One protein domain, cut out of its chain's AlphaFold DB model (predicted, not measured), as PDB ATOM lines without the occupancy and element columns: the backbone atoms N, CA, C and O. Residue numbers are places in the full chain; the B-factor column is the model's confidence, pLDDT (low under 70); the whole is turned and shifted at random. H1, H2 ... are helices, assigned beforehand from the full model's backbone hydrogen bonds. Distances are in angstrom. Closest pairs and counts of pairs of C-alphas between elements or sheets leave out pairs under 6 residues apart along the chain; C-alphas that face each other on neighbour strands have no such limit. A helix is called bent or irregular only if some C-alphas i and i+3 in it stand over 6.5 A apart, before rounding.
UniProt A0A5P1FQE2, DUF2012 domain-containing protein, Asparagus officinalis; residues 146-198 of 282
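What this domain is: This is residues 146 to 198 of the 282 residues of the protein "DUF2012 domain-containing protein" of Asparagus officinalis (UniProt A0A5P1FQE2). The model is a flat, open U of helices with an empty space between its two arms. The long helix H2 makes one arm, with the short H1 at its first end; the chain turns at residues 172 to 175, and H3 followed by H4 runs back as the other arm, wide of H2. The printed part has 53 residues with four named helices, in the order H1, H2, H3, H4, and no named strand; its class is all helix. It is loose, with a radius of gyration of the C-alphas of 13.5 A, and its C-alphas span 41 by 24 by 11 A along their three main axes.

How they stand to each other: H2, residues 152 to 171, is the longest helix by residues, and it has a kink of 33 degrees near residue 165. It is neither bent nor irregular, but only just: C-alphas 165 and 168 are 6.1 A apart. H2 touches no helix. H3, residues 176 to 188, is close to H2 but not clearly touching, with 1 pair of C-alphas within 8 A. That closest pair is Val 171 and Ile 179, whose C-alphas are 7.6 A apart. H2 and H3 run opposite ways at a shallow tilt of 24 degrees, and their centres are 17.8 A apart. H1, residues 146 to 150, is close to H2 but not clearly touching, with 2 pairs of C-alphas within 8 A. The closest C-alphas of these two helices are those of Leu 148 and Gly 154, 5.6 A apart. H4, residues 192 to 198, is close to H3 but not clearly touching, and their closest C-alphas, those of Met 186 and Leu 192, are 7.7 A apart. H3 and H4 run the same way at a shallow tilt of 18 degrees, with their centres 17.0 A apart. H2 and H4 are apart, and H1 is apart from both H3 and H4. Every O i to N i+4 pair is within hydrogen-bond range in H1 and H4, while H2 has 14 of 16 such pairs within range and H3 has 8 of 9.

Where its parts are: H2 runs from Pro 152, with its C-alpha at (168.386, 155.707, 199.438), to Val 171, with its C-alpha at (177.805, 179.701, 191.019), 27.1 A from first to last C-alpha. H3 has 13 residues, from Pro 176 to Ser 188, and is 18.5 A long between the C-alphas of those two residues. H1 has 5 residues and measures 6.2 A from the C-alpha of Met 146, at (175.171, 147.068, 194.499), to that of Lys 150. H4 has 7 residues and measures 9.7 A from the C-alpha of Leu 192 to that of Gly 198, at (167.364, 164.453, 210.329).

The domain as a whole: The two C-alphas farthest apart are those of Met 146 and Glu 177, 41.1 A, while the first and last printed C-alphas, those of Met 146 and Gly 198, are 24.8 A apart. The printed part has no cut. The three links, H1 to H2, H2 to H3 and H3 to H4, are tight, with 1, 4 and 3 residues between the helices. Three stretches stand free: residues 161 to 169, which belong to H2; residues 172 to 178, of which 176 to 178 belong to H3; and residues 184 to 190, of which 184 to 188 belong to H3. The mean pLDDT of the printed part is 72.3, and 25 residues are under 70, namely residues 173 to 175 and 177 to 198. The mean pLDDT is 84 for H2, 80 for H1, 67 for H3 and 53 for H4.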
ATOM      1  N   MET A 146     176.248 146.787 195.443       77.62
ATOM      2  CA  MET A 146     175.171 147.068 194.499       77.62
ATOM      3  C   MET A 146     173.831 147.488 195.124       77.62
ATOM      4  O   MET A 146     173.154 148.325 194.528       77.62
ATOM      5  N   SER A 147     173.436 146.958 196.286       71.69
ATOM      6  CA  SER A 147     172.266 147.450 197.032       71.69
ATOM      7  C   SER A 147     172.591 148.731 197.790       71.69
ATOM      8  O   SER A 147     171.749 149.606 197.862       71.69
ATOM      9  N   LEU A 148     173.825 148.920 198.263       81.00
ATOM     10  CA  LEU A 148     174.257 150.142 198.939       81.00
ATOM     11  C   LEU A 148     174.290 151.336 197.974       81.00
ATOM     12  O   LEU A 148     173.810 152.406 198.331       81.00
ATOM     13  N   VAL A 149     174.729 151.148 196.724       86.19
ATOM     14  CA  VAL A 149     174.628 152.176 195.666       86.19
ATOM     15  C   VAL A 149     173.177 152.421 195.237       86.19
ATOM     16  O   VAL A 149     172.802 153.565 194.999       86.19
ATOM     17  N   LYS A 150     172.339 151.375 195.169       84.69
ATOM     18  CA  LYS A 150     170.891 151.521 194.918       84.69
ATOM     19  C   LYS A 150     170.096 151.958 196.155       84.69
ATOM     20  O   LYS A 150     168.900 152.213 196.041       84.69
ATOM     21  N   SER A 151     170.732 152.038 197.322       83.00
ATOM     22  CA  SER A 151     170.052 152.372 198.564       83.00
ATOM     23  C   SER A 151     169.777 153.871 198.606       83.00
ATOM     24  O   SER A 151     170.593 154.662 198.119       83.00
ATOM     25  N   PRO A 152     168.673 154.291 199.242       84.19
ATOM     26  CA  PRO A 152     168.386 155.707 199.438       84.19
ATOM     27  C   PRO A 152     169.533 156.432 200.157       84.19
ATOM     28  O   PRO A 152     169.777 157.600 199.880       84.19
ATOM     29  N   MET A 153     170.303 155.744 201.007       85.50
ATOM     30  CA  MET A 153     171.469 156.330 201.672       85.50
ATOM     31  C   MET A 153     172.648 156.555 200.707       85.50
ATOM     32  O   MET A 153     173.267 157.617 200.729       85.50
ATOM     33  N   GLY A 154     172.938 155.600 199.819       87.69
ATOM     34  CA  GLY A 154     174.022 155.721 198.836       87.69
ATOM     35  C   GLY A 154     173.717 156.697 197.702       87.69
ATOM     36  O   GLY A 154     174.597 157.453 197.293       87.69
ATOM     37  N   LEU A 155     172.466 156.748 197.238       90.31
ATOM     38  CA  LEU A 155     172.036 157.692 196.204       90.31
ATOM     39  C   LEU A 155     172.092 159.138 196.716       90.31
ATOM     40  O   LEU A 155     172.547 160.020 195.994       90.31
ATOM     41  N   MET A 156     171.729 159.370 197.983       86.31
ATOM     42  CA  MET A 156     171.877 160.678 198.633       86.31
ATOM     43  C   MET A 156     173.345 161.109 198.719       86.31
ATOM     44  O   MET A 156     173.668 162.234 198.344       86.31
ATOM     45  N   VAL A 157     174.251 160.221 199.144       88.81
ATOM     46  CA  VAL A 157     175.697 160.519 199.170       88.81
ATOM     47  C   VAL A 157     176.226 160.807 197.760       88.81
ATOM     48  O   VAL A 157     176.953 161.780 197.563       88.81
ATOM     49  N   GLY A 158     175.822 160.017 196.762       90.56
ATOM     50  CA  GLY A 158     176.214 160.228 195.367       90.56
ATOM     51  C   GLY A 158     175.714 161.558 194.798       90.56
ATOM     52  O   GLY A 158     176.488 162.303 194.197       90.56
ATOM     53  N   PHE A 159     174.448 161.897 195.040       87.56
ATOM     54  CA  PHE A 159     173.857 163.165 194.615       87.56
ATOM     55  C   PHE A 159     174.566 164.368 195.251       87.56
ATOM     56  O   PHE A 159     174.843 165.352 194.567       87.56
ATOM     57  N   MET A 160     174.944 164.270 196.527       81.38
ATOM     58  CA  MET A 160     175.679 165.333 197.217       81.38
ATOM     59  C   MET A 160     177.064 165.581 196.630       81.38
ATOM     60  O   MET A 160     177.451 166.736 196.454       81.38
ATOM     61  N   LEU A 161     177.795 164.523 196.274       88.06
ATOM     62  CA  LEU A 161     179.086 164.670 195.605       88.06
ATOM     63  C   LEU A 161     178.928 165.348 194.240       88.06
ATOM     64  O   LEU A 161     179.698 166.245 193.915       88.06
ATOM     65  N   ILE A 162     177.892 164.995 193.475       88.56
ATOM     66  CA  ILE A 162     177.601 165.647 192.191       88.56
ATOM     67  C   ILE A 162     177.301 167.134 192.396       88.56
ATOM     68  O   ILE A 162     177.899 167.969 191.720       88.56
ATOM     69  N   VAL A 163     176.444 167.491 193.357       84.88
ATOM     70  CA  VAL A 163     176.128 168.898 193.649       84.88
ATOM     71  C   VAL A 163     177.369 169.652 194.115       84.88
ATOM     72  O   VAL A 163     177.576 170.768 193.665       84.88
ATOM     73  N   MET A 164     178.247 169.054 194.923       83.19
ATOM     74  CA  MET A 164     179.506 169.682 195.342       83.19
ATOM     75  C   MET A 164     180.440 170.002 194.160       83.19
ATOM     76  O   MET A 164     181.194 170.966 194.237       83.19
ATOM     77  N   PHE A 165     180.386 169.236 193.065       85.75
ATOM     78  CA  PHE A 165     181.160 169.505 191.844       85.75
ATOM     79  C   PHE A 165     180.438 170.414 190.841       85.75
ATOM     80  O   PHE A 165     181.086 171.131 190.080       85.75
ATOM     81  N   VAL A 166     179.106 170.403 190.833       83.06
ATOM     82  CA  VAL A 166     178.280 171.168 189.889       83.06
ATOM     83  C   VAL A 166     177.957 172.572 190.419       83.06
ATOM     84  O   VAL A 166     178.003 173.527 189.650       83.06
ATOM     85  N   MET A 167     177.712 172.737 191.723       78.56
ATOM     86  CA  MET A 167     177.517 174.046 192.367       78.56
ATOM     87  C   MET A 167     178.660 175.031 192.114       78.56
ATOM     88  O   MET A 167     178.348 176.134 191.683       78.56
ATOM     89  N   PRO A 168     179.955 174.694 192.295       74.19
ATOM     90  CA  PRO A 168     181.025 175.645 191.996       74.19
ATOM     91  C   PRO A 168     180.974 176.103 190.533       74.19
ATOM     92  O   PRO A 168     181.130 177.286 190.263       74.19
ATOM     93  N   LYS A 169     180.609 175.217 189.595       77.94
ATOM     94  CA  LYS A 169     180.475 175.557 188.169       77.94
ATOM     95  C   LYS A 169     179.246 176.400 187.821       77.94
ATOM     96  O   LYS A 169     179.306 177.179 186.871       77.94
ATOM     97  N   LEU A 170     178.149 176.253 188.557       72.88
ATOM     98  CA  LEU A 170     176.928 177.041 188.351       72.88
ATOM     99  C   LEU A 170     177.000 178.404 189.051       72.88
ATOM    100  O   LEU A 170     176.565 179.400 188.484       72.88
ATOM    101  N   VAL A 171     177.606 178.467 190.239       73.62
ATOM    102  CA  VAL A 171     177.805 179.701 191.019       73.62
ATOM    103  C   VAL A 171     178.815 180.632 190.346       73.62
ATOM    104  O   VAL A 171     178.663 181.845 190.411       73.62
ATOM    105  N   GLU A 172     179.804 180.082 189.642       71.00
ATOM    106  CA  GLU A 172     180.736 180.859 188.814       71.00
ATOM    107  C   GLU A 172     180.063 181.538 187.601       71.00
ATOM    108  O   GLU A 172     180.643 182.462 187.037       71.00
ATOM    109  N   ASN A 173     178.857 181.111 187.194       66.25
ATOM    110  CA  ASN A 173     178.152 181.620 186.008       66.25
ATOM    111  C   ASN A 173     176.776 182.260 186.315       66.25
ATOM    112  O   ASN A 173     176.050 182.584 185.376       66.25
ATOM    113  N   MET A 174     176.399 182.449 187.588       67.19
ATOM    114  CA  MET A 174     175.123 183.069 187.993       67.19
ATOM    115  C   MET A 174     175.323 184.272 188.930       67.19
ATOM    116  O   MET A 174     176.259 184.305 189.725       67.19
ATOM    117  N   ASP A 175     174.414 185.251 188.856       69.69
ATOM    118  CA  ASP A 175     174.445 186.485 189.652       69.69
ATOM    119  C   ASP A 175     174.247 186.226 191.168       69.69
ATOM    120  O   ASP A 175     173.367 185.454 191.573       69.69
ATOM    121  N   PRO A 176     175.004 186.909 192.052       70.94
ATOM    122  CA  PRO A 176     174.992 186.676 193.502       70.94
ATOM    123  C   PRO A 176     173.665 187.029 194.201       70.94
ATOM    124  O   PRO A 176     173.480 186.686 195.372       70.94
ATOM    125  N   GLU A 177     172.735 187.700 193.518       69.38
ATOM    126  CA  GLU A 177     171.408 188.023 194.057       69.38
ATOM    127  C   GLU A 177     170.395 186.872 193.930       69.38
ATOM    128  O   GLU A 177     169.522 186.736 194.791       69.38
ATOM    129  N   GLU A 178     170.522 185.996 192.930       69.25
ATOM    130  CA  GLU A 178     169.603 184.859 192.748       69.25
ATOM    131  C   GLU A 178     169.982 183.671 193.638       69.25
ATOM    132  O   GLU A 178     169.118 182.990 194.191       69.25
ATOM    133  N   ILE A 179     171.284 183.493 193.880       67.44
ATOM    134  CA  ILE A 179     171.821 182.467 194.782       67.44
ATOM    135  C   ILE A 179     171.382 182.743 196.226       67.44
ATOM    136  O   ILE A 179     171.040 181.815 196.958       67.44
ATOM    137  N   LYS A 180     171.321 184.020 196.631       69.62
ATOM    138  CA  LYS A 180     170.789 184.420 197.942       69.62
ATOM    139  C   LYS A 180     169.313 184.067 198.087       69.62
ATOM    140  O   LYS A 180     168.954 183.496 199.110       69.62
ATOM    141  N   LYS A 181     168.490 184.327 197.065       68.94
ATOM    142  CA  LYS A 181     167.060 183.974 197.071       68.94
ATOM    143  C   LYS A 181     166.849 182.458 197.107       68.94
ATOM    144  O   LYS A 181     166.092 181.984 197.944       68.94
ATOM    145  N   ALA A 182     167.590 181.694 196.301       67.31
ATOM    146  CA  ALA A 182     167.541 180.228 196.313       67.31
ATOM    147  C   ALA A 182     168.014 179.634 197.654       67.31
ATOM    148  O   ALA A 182     167.486 178.625 198.122       67.31
ATOM    149  N   GLN A 183     168.982 180.276 198.311       66.06
ATOM    150  CA  GLN A 183     169.452 179.890 199.640       66.06
ATOM    151  C   GLN A 183     168.451 180.259 200.746       66.06
ATOM    152  O   GLN A 183     168.390 179.556 201.755       66.06
ATOM    153  N   GLU A 184     167.674 181.329 200.578       68.44
ATOM    154  CA  GLU A 184     166.597 181.755 201.483       68.44
ATOM    155  C   GLU A 184     165.362 180.845 201.352       68.44
ATOM    156  O   GLU A 184     164.760 180.450 202.354       68.44
ATOM    157  N   GLU A 185     165.065 180.385 200.135       65.19
ATOM    158  CA  GLU A 185     164.054 179.361 199.854       65.19
ATOM    159  C   GLU A 185     164.484 177.983 200.384       65.19
ATOM    160  O   GLU A 185     163.734 177.341 201.112       65.19
ATOM    161  N   MET A 186     165.738 177.568 200.160       61.88
ATOM    162  CA  MET A 186     166.282 176.344 200.769       61.88
ATOM    163  C   MET A 186     166.383 176.441 202.295       61.88
ATOM    164  O   MET A 186     166.186 175.444 202.979       61.88
ATOM    165  N   ARG A 187     166.690 177.608 202.873       63.38
ATOM    166  CA  ARG A 187     166.704 177.788 204.337       63.38
ATOM    167  C   ARG A 187     165.304 177.744 204.939       63.38
ATOM    168  O   ARG A 187     165.156 177.188 206.024       63.38
ATOM    169  N   SER A 188     164.307 178.317 204.266       63.44
ATOM    170  CA  SER A 188     162.913 178.288 204.727       63.44
ATOM    171  C   SER A 188     162.274 176.908 204.532       63.44
ATOM    172  O   SER A 188     161.515 176.457 205.389       63.44
ATOM    173  N   GLN A 189     162.672 176.178 203.489       51.22
ATOM    174  CA  GLN A 189     162.290 174.794 203.220       51.22
ATOM    175  C   GLN A 189     163.330 173.806 203.784       51.22
ATOM    176  O   GLN A 189     163.865 172.977 203.061       51.22
ATOM    177  N   GLY A 190     163.656 173.910 205.080       52.19
ATOM    178  CA  GLY A 190     164.427 172.893 205.817       52.19
ATOM    179  C   GLY A 190     165.677 172.387 205.089       52.19
ATOM    180  O   GLY A 190     165.800 171.191 204.836       52.19
ATOM    181  N   GLY A 191     166.567 173.305 204.708       58.12
ATOM    182  CA  GLY A 191     167.652 173.044 203.762       58.12
ATOM    183  C   GLY A 191     168.553 171.878 204.136       58.12
ATOM    184  O   GLY A 191     168.560 171.437 205.272       58.12
ATOM    185  N   LEU A 192     169.355 171.418 203.176       53.66
ATOM    186  CA  LEU A 192     170.405 170.385 203.251       53.66
ATOM    187  C   LEU A 192     170.891 169.959 204.658       53.66
ATOM    188  O   LEU A 192     170.955 168.768 204.942       53.66
ATOM    189  N   ALA A 193     171.200 170.905 205.552       51.38
ATOM    190  CA  ALA A 193     171.561 170.647 206.946       51.38
ATOM    191  C   ALA A 193     170.448 169.980 207.789       51.38
ATOM    192  O   ALA A 193     170.755 169.102 208.585       51.38
ATOM    193  N   GLY A 194     169.171 170.329 207.619       55.06
ATOM    194  CA  GLY A 194     168.018 169.677 208.249       55.06
ATOM    195  C   GLY A 194     167.754 168.263 207.723       55.06
ATOM    196  O   GLY A 194     167.375 167.390 208.499       55.06
ATOM    197  N   MET A 195     168.054 167.993 206.449       54.97
ATOM    198  CA  MET A 195     167.958 166.648 205.861       54.97
ATOM    199  C   MET A 195     169.146 165.751 206.267       54.97
ATOM    200  O   MET A 195     168.960 164.578 206.587       54.97
ATOM    201  N   LEU A 196     170.358 166.319 206.343       54.56
ATOM    202  CA  LEU A 196     171.570 165.656 206.852       54.56
ATOM    203  C   LEU A 196     171.494 165.389 208.361       54.56
ATOM    204  O   LEU A 196     171.853 164.307 208.821       54.56
ATOM    205  N   THR A 197     170.986 166.351 209.135       51.94
ATOM    206  CA  THR A 197     170.812 166.192 210.583       51.94
ATOM    207  C   THR A 197     169.651 165.244 210.868       51.94
ATOM    208  O   THR A 197     169.828 164.329 211.658       51.94
ATOM    209  N   GLY A 198     168.519 165.344 210.157       48.19
ATOM    210  CA  GLY A 198     167.364 164.453 210.329       48.19
ATOM    211  C   GLY A 198     167.658 162.971 210.062       48.19
ATOM    212  O   GLY A 198     167.154 162.111 210.784       48.19
TER     213      GLY A 198